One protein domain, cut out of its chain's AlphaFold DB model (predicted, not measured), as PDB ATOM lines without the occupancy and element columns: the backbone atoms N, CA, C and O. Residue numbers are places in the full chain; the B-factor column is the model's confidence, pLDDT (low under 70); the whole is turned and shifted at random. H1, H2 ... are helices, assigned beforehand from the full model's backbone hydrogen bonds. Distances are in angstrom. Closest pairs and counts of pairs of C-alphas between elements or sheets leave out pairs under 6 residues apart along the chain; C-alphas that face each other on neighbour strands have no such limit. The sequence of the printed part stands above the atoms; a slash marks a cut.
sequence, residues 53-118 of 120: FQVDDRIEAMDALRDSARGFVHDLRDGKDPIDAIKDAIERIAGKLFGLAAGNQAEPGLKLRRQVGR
ATOM      1  N   PHE A  53     -14.671  52.241  -8.623       72.06
ATOM      2  CA  PHE A  53     -13.708  51.846  -7.588       72.06
ATOM      3  C   PHE A  53     -14.082  50.522  -6.914       72.06
ATOM      4  O   PHE A  53     -13.234  49.654  -6.764       72.06
ATOM      5  N   GLN A  54     -15.365  50.314  -6.603       76.56
ATOM      6  CA  GLN A  54     -15.827  49.040  -6.040       76.56
ATOM      7  C   GLN A  54     -15.617  47.855  -6.991       76.56
ATOM      8  O   GLN A  54     -15.417  46.732  -6.536       76.56
ATOM      9  N   VAL A  55     -15.707  48.079  -8.305       76.31
ATOM     10  CA  VAL A  55     -15.434  47.046  -9.310       76.31
ATOM     11  C   VAL A  55     -13.936  46.774  -9.406       76.31
ATOM     12  O   VAL A  55     -13.552  45.609  -9.381       76.31
ATOM     13  N   ASP A  56     -13.103  47.814  -9.448       76.94
ATOM     14  CA  ASP A  56     -11.643  47.676  -9.496       76.94
ATOM     15  C   ASP A  56     -11.118  46.921  -8.260       76.94
ATOM     16  O   ASP A  56     -10.340  45.980  -8.398       76.94
ATOM     17  N   ASP A  57     -11.629  47.233  -7.065       79.44
ATOM     18  CA  ASP A  57     -11.252  46.535  -5.831       79.44
ATOM     19  C   ASP A  57     -11.674  45.054  -5.848       79.44
ATOM     20  O   ASP A  57     -10.954  44.179  -5.371       79.44
ATOM     21  N   ARG A  58     -12.840  44.738  -6.427       79.75
ATOM     22  CA  ARG A  58     -13.273  43.341  -6.598       79.75
ATOM     23  C   ARG A  58     -12.372  42.592  -7.570       79.75
ATOM     24  O   ARG A  58     -12.057  41.435  -7.306       79.75
ATOM     25  N   ILE A  59     -11.969  43.228  -8.668       84.06
ATOM     26  CA  ILE A  59     -11.030  42.641  -9.631       84.06
ATOM     27  C   ILE A  59      -9.703  42.343  -8.929       84.06
ATOM     28  O   ILE A  59      -9.219  41.218  -9.004       84.06
ATOM     29  N   GLU A  60      -9.178  43.299  -8.162       84.81
ATOM     30  CA  GLU A  60      -7.928  43.139  -7.413       84.81
ATOM     31  C   GLU A  60      -8.019  42.012  -6.364       84.81
ATOM     32  O   GLU A  60      -7.104  41.196  -6.238       84.81
ATOM     33  N   ALA A  61      -9.157  41.881  -5.676       83.50
ATOM     34  CA  ALA A  61      -9.418  40.763  -4.769       83.50
ATOM     35  C   ALA A  61      -9.486  39.403  -5.495       83.50
ATOM     36  O   ALA A  61      -8.988  38.398  -4.980       83.50
ATOM     37  N   MET A  62     -10.078  39.344  -6.695       86.12
ATOM     38  CA  MET A  62     -10.117  38.112  -7.492       86.12
ATOM     39  C   MET A  62      -8.738  37.729  -8.043       86.12
ATOM     40  O   MET A  62      -8.409  36.541  -8.080       86.12
ATOM     41  N   ASP A  63      -7.914  38.703  -8.424       88.88
ATOM     42  CA  ASP A  63      -6.533  38.458  -8.843       88.88
ATOM     43  C   ASP A  63      -5.671  37.981  -7.666       88.88
ATOM     44  O   ASP A  63      -4.896  37.032  -7.803       88.88
ATOM     45  N   ALA A  64      -5.874  38.539  -6.469       88.69
ATOM     46  CA  ALA A  64      -5.242  38.051  -5.245       88.69
ATOM     47  C   ALA A  64      -5.570  36.575  -4.964       88.69
ATOM     48  O   ALA A  64      -4.667  35.788  -4.665       88.69
ATOM     49  N   LEU A  65      -6.845  36.196  -5.103       90.31
ATOM     50  CA  LEU A  65      -7.297  34.812  -4.963       90.31
ATOM     51  C   LEU A  65      -6.652  33.899  -6.013       90.31
ATOM     52  O   LEU A  65      -6.165  32.819  -5.682       90.31
ATOM     53  N   ARG A  66      -6.608  34.342  -7.274       90.25
ATOM     54  CA  ARG A  66      -5.998  33.589  -8.377       90.25
ATOM     55  C   ARG A  66      -4.513  33.336  -8.142       90.25
ATOM     56  O   ARG A  66      -4.050  32.213  -8.336       90.25
ATOM     57  N   ASP A  67      -3.769  34.358  -7.737       91.12
ATOM     58  CA  ASP A  67      -2.336  34.241  -7.467       91.12
ATOM     59  C   ASP A  67      -2.060  33.291  -6.306       91.12
ATOM     60  O   ASP A  67      -1.135  32.481  -6.361       91.12
ATOM     61  N   SER A  68      -2.887  33.356  -5.265       91.19
ATOM     62  CA  SER A  68      -2.760  32.451  -4.134       91.19
ATOM     63  C   SER A  68      -3.045  31.001  -4.516       91.19
ATOM     64  O   SER A  68      -2.241  30.128  -4.197       91.19
ATOM     65  N   ALA A  69      -4.107  30.750  -5.287       88.81
ATOM     66  CA  ALA A  69      -4.418  29.415  -5.790       88.81
ATOM     67  C   ALA A  69      -3.291  28.850  -6.671       88.81
ATOM     68  O   ALA A  69      -2.955  27.673  -6.574       88.81
ATOM     69  N   ARG A  70      -2.661  29.689  -7.505       91.88
ATOM     70  CA  ARG A  70      -1.486  29.285  -8.293       91.88
ATOM     71  C   ARG A  70      -0.307  28.910  -7.411       91.88
ATOM     72  O   ARG A  70       0.305  27.874  -7.645       91.88
ATOM     73  N   GLY A  71       0.001  29.735  -6.413       91.56
ATOM     74  CA  GLY A  71       1.090  29.436  -5.495       91.56
ATOM     75  C   GLY A  71       0.808  28.178  -4.669       91.56
ATOM     76  O   GLY A  71       1.696  27.359  -4.540       91.56
ATOM     77  N   PHE A  72      -0.433  27.955  -4.226       92.44
ATOM     78  CA  PHE A  72      -0.835  26.710  -3.559       92.44
ATOM     79  C   PHE A  72      -0.556  25.468  -4.416       92.44
ATOM     80  O   PHE A  72       0.039  24.502  -3.949       92.44
ATOM     81  N   VAL A  73      -0.947  25.498  -5.694       93.88
ATOM     82  CA  VAL A  73      -0.669  24.392  -6.624       93.88
ATOM     83  C   VAL A  73       0.837  24.206  -6.833       93.88
ATOM     84  O   VAL A  73       1.298  23.073  -6.957       93.88
ATOM     85  N   HIS A  74       1.606  25.297  -6.861       95.00
ATOM     86  CA  HIS A  74       3.063  25.242  -6.956       95.00
ATOM     87  C   HIS A  74       3.690  24.606  -5.708       95.00
ATOM     88  O   HIS A  74       4.517  23.712  -5.837       95.00
ATOM     89  N   ASP A  75       3.237  24.990  -4.516       92.75
ATOM     90  CA  ASP A  75       3.724  24.448  -3.247       92.75
ATOM     91  C   ASP A  75       3.474  22.936  -3.152       92.75
ATOM     92  O   ASP A  75       4.368  22.172  -2.792       92.75
ATOM     93  N   LEU A  76       2.277  22.486  -3.544       93.19
ATOM     94  CA  LEU A  76       1.957  21.059  -3.611       93.19
ATOM     95  C   LEU A  76       2.840  20.317  -4.619       93.19
ATOM     96  O   LEU A  76       3.273  19.196  -4.358       93.19
ATOM     97  N   ARG A  77       3.110  20.932  -5.777       94.38
ATOM     98  CA  ARG A  77       3.994  20.360  -6.800       94.38
ATOM     99  C   ARG A  77       5.428  20.216  -6.291       94.38
ATOM    100  O   ARG A  77       6.081  19.235  -6.635       94.38
ATOM    101  N   ASP A  78       5.889  21.156  -5.475       94.75
ATOM    102  CA  ASP A  78       7.225  21.143  -4.873       94.75
ATOM    103  C   ASP A  78       7.332  20.172  -3.681       94.75
ATOM    104  O   ASP A  78       8.392  20.047  -3.070       94.75
ATOM    105  N   GLY A  79       6.250  19.453  -3.357       92.50
ATOM    106  CA  GLY A  79       6.215  18.461  -2.285       92.50
ATOM    107  C   GLY A  79       6.047  19.065  -0.893       92.50
ATOM    108  O   GLY A  79       6.320  18.386   0.098       92.50
ATOM    109  N   LYS A  80       5.609  20.326  -0.798       93.75
ATOM    110  CA  LYS A  80       5.257  20.945   0.481       93.75
ATOM    111  C   LYS A  80       4.051  20.237   1.095       93.75
ATOM    112  O   LYS A  80       3.151  19.790   0.380       93.75
ATOM    113  N   ASP A  81       4.022  20.168   2.424       95.62
ATOM    114  CA  ASP A  81       2.869  19.636   3.141       95.62
ATOM    115  C   ASP A  81       1.590  20.417   2.762       95.62
ATOM    116  O   ASP A  81       1.610  21.655   2.738       95.62
ATOM    117  N   PRO A  82       0.470  19.734   2.455       89.44
ATOM    118  CA  PRO A  82      -0.761  20.396   2.039       89.44
ATOM    119  C   PRO A  82      -1.314  21.397   3.055       89.44
ATOM    120  O   PRO A  82      -1.906  22.396   2.648       89.44
ATOM    121  N   ILE A  83      -1.137  21.161   4.359       92.75
ATOM    122  CA  ILE A  83      -1.616  22.071   5.405       92.75
ATOM    123  C   ILE A  83      -0.778  23.348   5.396       92.75
ATOM    124  O   ILE A  83      -1.341  24.446   5.408       92.75
ATOM    125  N   ASP A  84       0.545  23.221   5.297       92.06
ATOM    126  CA  ASP A  84       1.440  24.376   5.202       92.06
ATOM    127  C   ASP A  84       1.210  25.165   3.905       92.06
ATOM    128  O   ASP A  84       1.187  26.395   3.914       92.06
ATOM    129  N   ALA A  85       0.970  24.477   2.786       89.94
ATOM    130  CA  ALA A  85       0.635  25.111   1.514       89.94
ATOM    131  C   ALA A  85      -0.693  25.891   1.587       89.94
ATOM    132  O   ALA A  85      -0.788  27.014   1.083       89.94
ATOM    133  N   ILE A  86      -1.724  25.335   2.241       90.25
ATOM    134  CA  ILE A  86      -3.000  26.036   2.472       90.25
ATOM    135  C   ILE A  86      -2.784  27.259   3.365       90.25
ATOM    136  O   ILE A  86      -3.332  28.327   3.082       90.25
ATOM    137  N   LYS A  87      -1.992  27.126   4.431       93.75
ATOM    138  CA  LYS A  87      -1.708  28.226   5.354       93.75
ATOM    139  C   LYS A  87      -1.043  29.396   4.631       93.75
ATOM    140  O   LYS A  87      -1.544  30.516   4.709       93.75
ATOM    141  N   ASP A  88      -0.003  29.129   3.848       91.31
ATOM    142  CA  ASP A  88       0.679  30.155   3.058       91.31
ATOM    143  C   ASP A  88      -0.246  30.804   2.020       91.31
ATOM    144  O   ASP A  88      -0.187  32.013   1.777       91.31
ATOM    145  N   ALA A  89      -1.118  30.011   1.392       88.94
ATOM    146  CA  ALA A  89      -2.107  30.515   0.451       88.94
ATOM    147  C   ALA A  89      -3.093  31.479   1.136       88.94
ATOM    148  O   ALA A  89      -3.387  32.558   0.603       88.94
ATOM    149  N   ILE A  90      -3.566  31.136   2.336       89.62
ATOM    150  CA  ILE A  90      -4.440  31.994   3.140       89.62
ATOM    151  C   ILE A  90      -3.704  33.271   3.553       89.62
ATOM    152  O   ILE A  90      -4.260  34.355   3.387       89.62
ATOM    153  N   GLU A  91      -2.457  33.178   4.017       91.44
ATOM    154  CA  GLU A  91      -1.651  34.344   4.404       91.44
ATOM    155  C   GLU A  91      -1.434  35.307   3.225       91.44
ATOM    156  O   GLU A  91      -1.606  36.521   3.371       91.44
ATOM    157  N   ARG A  92      -1.162  34.784   2.021       86.88
ATOM    158  CA  ARG A  92      -1.043  35.588   0.791       86.88
ATOM    159  C   ARG A  92      -2.337  36.317   0.428       86.88
ATOM    160  O   ARG A  92      -2.285  37.488   0.042       86.88
ATOM    161  N   ILE A  93      -3.490  35.650   0.531       89.88
ATOM    162  CA  ILE A  93      -4.795  36.275   0.245       89.88
ATOM    163  C   ILE A  93      -5.104  37.321   1.307       89.88
ATOM    164  O   ILE A  93      -5.443  38.453   0.967       89.88
ATOM    165  N   ALA A  94      -4.955  36.963   2.582       87.00
ATOM    166  CA  ALA A  94      -5.228  37.846   3.701       87.00
ATOM    167  C   ALA A  94      -4.388  39.124   3.604       87.00
ATOM    168  O   ALA A  94      -4.947  40.216   3.670       87.00
ATOM    169  N   GLY A  95      -3.080  39.016   3.345       87.12
ATOM    170  CA  GLY A  95      -2.199  40.176   3.182       87.12
ATOM    171  C   GLY A  95      -2.652  41.124   2.066       87.12
ATOM    172  O   GLY A  95      -2.716  42.338   2.271       87.12
ATOM    173  N   LYS A  96      -3.044  40.582   0.905       86.25
ATOM    174  CA  LYS A  96      -3.560  41.387  -0.215       86.25
ATOM    175  C   LYS A  96      -4.913  42.033   0.106       86.25
ATOM    176  O   LYS A  96      -5.104  43.209  -0.193       86.25
ATOM    177  N   LEU A  97      -5.828  41.312   0.759       84.31
ATOM    178  CA  LEU A  97      -7.136  41.847   1.158       84.31
ATOM    179  C   LEU A  97      -7.021  42.923   2.246       84.31
ATOM    180  O   LEU A  97      -7.713  43.938   2.170       84.31
ATOM    181  N   PHE A  98      -6.131  42.750   3.225       84.75
ATOM    182  CA  PHE A  98      -5.850  43.778   4.229       84.75
ATOM    183  C   PHE A  98      -5.205  45.016   3.604       84.75
ATOM    184  O   PHE A  98      -5.606  46.132   3.930       84.75
ATOM    185  N   GLY A  99      -4.269  44.842   2.663       82.50
ATOM    186  CA  GLY A  99      -3.691  45.949   1.899       82.50
ATOM    187  C   GLY A  99      -4.739  46.717   1.087       82.50
ATOM    188  O   GLY A  99      -4.755  47.948   1.108       82.50
ATOM    189  N   LEU A 100      -5.666  46.002   0.445       79.06
ATOM    190  CA  LEU A 100      -6.783  46.589  -0.297       79.06
ATOM    191  C   LEU A 100      -7.732  47.372   0.626       79.06
ATOM    192  O   LEU A 100      -8.096  48.511   0.333       79.06
ATOM    193  N   ALA A 101      -8.089  46.794   1.776       72.81
ATOM    194  CA  ALA A 101      -8.935  47.444   2.774       72.81
ATOM    195  C   ALA A 101      -8.270  48.695   3.377       72.81
ATOM    196  O   ALA A 101      -8.925  49.729   3.518       72.81
ATOM    197  N   ALA A 102      -6.970  48.635   3.678       74.50
ATOM    198  CA  ALA A 102      -6.204  49.767   4.194       74.50
ATOM    199  C   ALA A 102      -6.046  50.887   3.149       74.50
ATOM    200  O   ALA A 102      -6.244  52.060   3.468       74.50
ATOM    201  N   GLY A 103      -5.770  50.540   1.887       64.00
ATOM    202  CA  GLY A 103      -5.701  51.501   0.779       64.00
ATOM    203  C   GLY A 103      -7.032  52.215   0.521       64.00
ATOM    204  O   GLY A 103      -7.051  53.401   0.190       64.00
ATOM    205  N   ASN A 104      -8.151  51.527   0.749       58.81
ATOM    206  CA  ASN A 104      -9.487  52.110   0.650       58.81
ATOM    207  C   ASN A 104      -9.840  53.054   1.807       58.81
ATOM    208  O   ASN A 104     -10.578  54.014   1.587       58.81
ATOM    209  N   GLN A 105      -9.321  52.816   3.018       54.16
ATOM    210  CA  GLN A 105      -9.516  53.739   4.144       54.16
ATOM    211  C   GLN A 105      -8.656  54.996   4.033       54.16
ATOM    212  O   GLN A 105      -9.090  56.068   4.453       54.16
ATOM    213  N   ALA A 106      -7.461  54.884   3.452       50.50
ATOM    214  CA  ALA A 106      -6.582  56.029   3.286       50.50
ATOM    215  C   ALA A 106      -7.087  56.986   2.190       50.50
ATOM    216  O   ALA A 106      -7.035  58.202   2.372       50.50
ATOM    217  N   GLU A 107      -7.541  56.480   1.033       48.34
ATOM    218  CA  GLU A 107      -7.586  57.324  -0.167       48.34
ATOM    219  C   GLU A 107      -8.645  56.944  -1.219       48.34
ATOM    220  O   GLU A 107      -8.304  56.503  -2.321       48.34
ATOM    221  N   PRO A 108      -9.929  57.291  -1.018       49.91
ATOM    222  CA  PRO A 108     -10.822  57.482  -2.161       49.91
ATOM    223  C   PRO A 108     -10.352  58.651  -3.063       49.91
ATOM    224  O   PRO A 108     -10.669  58.693  -4.250       49.91
ATOM    225  N   GLY A 109      -9.563  59.597  -2.525       46.19
ATOM    226  CA  GLY A 109      -9.099  60.804  -3.224       46.19
ATOM    227  C   GLY A 109      -7.750  60.709  -3.956       46.19
ATOM    228  O   GLY A 109      -7.511  61.503  -4.869       46.19
ATOM    229  N   LEU A 110      -6.865  59.765  -3.618       46.34
ATOM    230  CA  LEU A 110      -5.497  59.741  -4.168       46.34
ATOM    231  C   LEU A 110      -5.270  58.686  -5.260       46.34
ATOM    232  O   LEU A 110      -4.432  58.916  -6.138       46.34
ATOM    233  N   LYS A 111      -6.074  57.605  -5.327       51.31
ATOM    234  CA  LYS A 111      -6.138  56.758  -6.543       51.31
ATOM    235  C   LYS A 111      -6.472  57.620  -7.784       51.31
ATOM    236  O   LYS A 111      -5.937  57.387  -8.867       51.31
ATOM    237  N   LEU A 112      -7.241  58.702  -7.594       48.59
ATOM    238  CA  LEU A 112      -7.547  59.738  -8.593       48.59
ATOM    239  C   LEU A 112      -6.305  60.493  -9.106       48.59
ATOM    240  O   LEU A 112      -6.257  60.858 -10.279       48.59
ATOM    241  N   ARG A 113      -5.274  60.699  -8.275       45.88
ATOM    242  CA  ARG A 113      -4.025  61.361  -8.694       45.88
ATOM    243  C   ARG A 113      -3.079  60.413  -9.429       45.88
ATOM    244  O   ARG A 113      -2.465  60.826 -10.411       45.88
ATOM    245  N   ARG A 114      -2.997  59.139  -9.022       50.88
ATOM    246  CA  ARG A 114      -2.162  58.141  -9.722       50.88
ATOM    247  C   ARG A 114      -2.677  57.801 -11.124       50.88
ATOM    248  O   ARG A 114      -1.861  57.612 -12.018       50.88
ATOM    249  N   GLN A 115      -3.995  57.769 -11.345       48.12
ATOM    250  CA  GLN A 115      -4.550  57.515 -12.686       48.12
ATOM    251  C   GLN A 115      -4.367  58.699 -13.650       48.12
ATOM    252  O   GLN A 115      -4.107  58.484 -14.829       48.12
ATOM    253  N   VAL A 116      -4.436  59.945 -13.167       51.84
ATOM    254  CA  VAL A 116      -4.228  61.143 -14.008       51.84
ATOM    255  C   VAL A 116      -2.740  61.388 -14.310       51.84
ATOM    256  O   VAL A 116      -2.411  61.963 -15.341       51.84
ATOM    257  N   GLY A 117      -1.830  60.910 -13.456       42.78
ATOM    258  CA  GLY A 117      -0.381  61.041 -13.652       42.78
ATOM    259  C   GLY A 117       0.256  60.037 -14.621       42.78
ATOM    260  O   GLY A 117       1.421  60.205 -14.952       42.78
ATOM    261  N   ARG A 118      -0.473  59.004 -15.076       45.25
ATOM    262  CA  ARG A 118       0.069  57.946 -15.956       45.25
ATOM    263  C   ARG A 118      -0.246  58.149 -17.449       45.25
ATOM    264  O   ARG A 118       0.093  57.295 -18.255       45.25
TER     265      ARG A 118
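What this domain is: This is residues 53 to 118 of the 120 residues of an uncharacterized protein of Lysobacter enzymogenes (UniProt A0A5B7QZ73). This is a long helical hairpin: two helices of equal residue count, H1 and H2, lie side by side at a shallow tilt and run opposite ways, joined by a tight turn at one end. Past the open end of the hairpin, the short helix H3 follows H2, and residues 112 to 118 stick out there with no helix touching H3. The printed part has 66 residues with three named helices, in the order H1, H2, H3 along the chain, and no named strand; the class is all helix. The whole is loose, with a radius of gyration of the C-alphas of 15.1 A, and its outline is a rod whose C-alphas span 45 by 21 by 17 A.

Where its parts are: H1 covers residues 53 to 77 and begins with the first printed residue, Phe 53, whose C-alpha is at (-13.708, 51.846, -7.588). It measures 36.1 A from first to last C-alpha and ends at Arg 77, with its C-alpha at (3.994, 20.360, -6.800). Residues 78 to 81 form the tight link to H2, residues 82 to 106. H2 also measures 36.1 A from first to last C-alpha. Its C-alpha 82 is at (-0.761, 20.396, 2.039), and its C-alpha 106 is at (-6.582, 56.029, 3.286). A second tight link, residues 107 to 110, leads to H3, residues 111 to 116, which ends with C-alpha 116 at (-4.228, 61.143, -14.008).

How they stand to each other: H1 and H2 form a helical hairpin and touch, with 23 pairs of C-alphas within 8 A. Their closest C-alphas are those of Ser 68 and Ala 89, 5.0 A apart. Their centres are 9.6 A apart, and their lines stand at a shallow tilt of 19 degrees, opposite ways. H3 is apart from H1, and it is apart from H2 too, though it follows H2 in the chain. Residues 112 to 118, of which 112 to 116 belong to H3, stand free. In H1 and H2 every O i to N i+4 pair is within hydrogen-bond range; in H3 it is 1 of 2.

The domain as a whole: The two C-alphas farthest apart are those of Gly 79, in the link between H1 and H2, and Val 116, at 45.5 A. The first and last printed C-alphas, those of Phe 53 and Arg 118, are 17.2 A apart. The printed part has no cut, and both links are tight. The mean pLDDT of the printed part is 78.5. The model's confidence is low, under 70, at residues 103 to 118, and the mean pLDDT of H3 is 49.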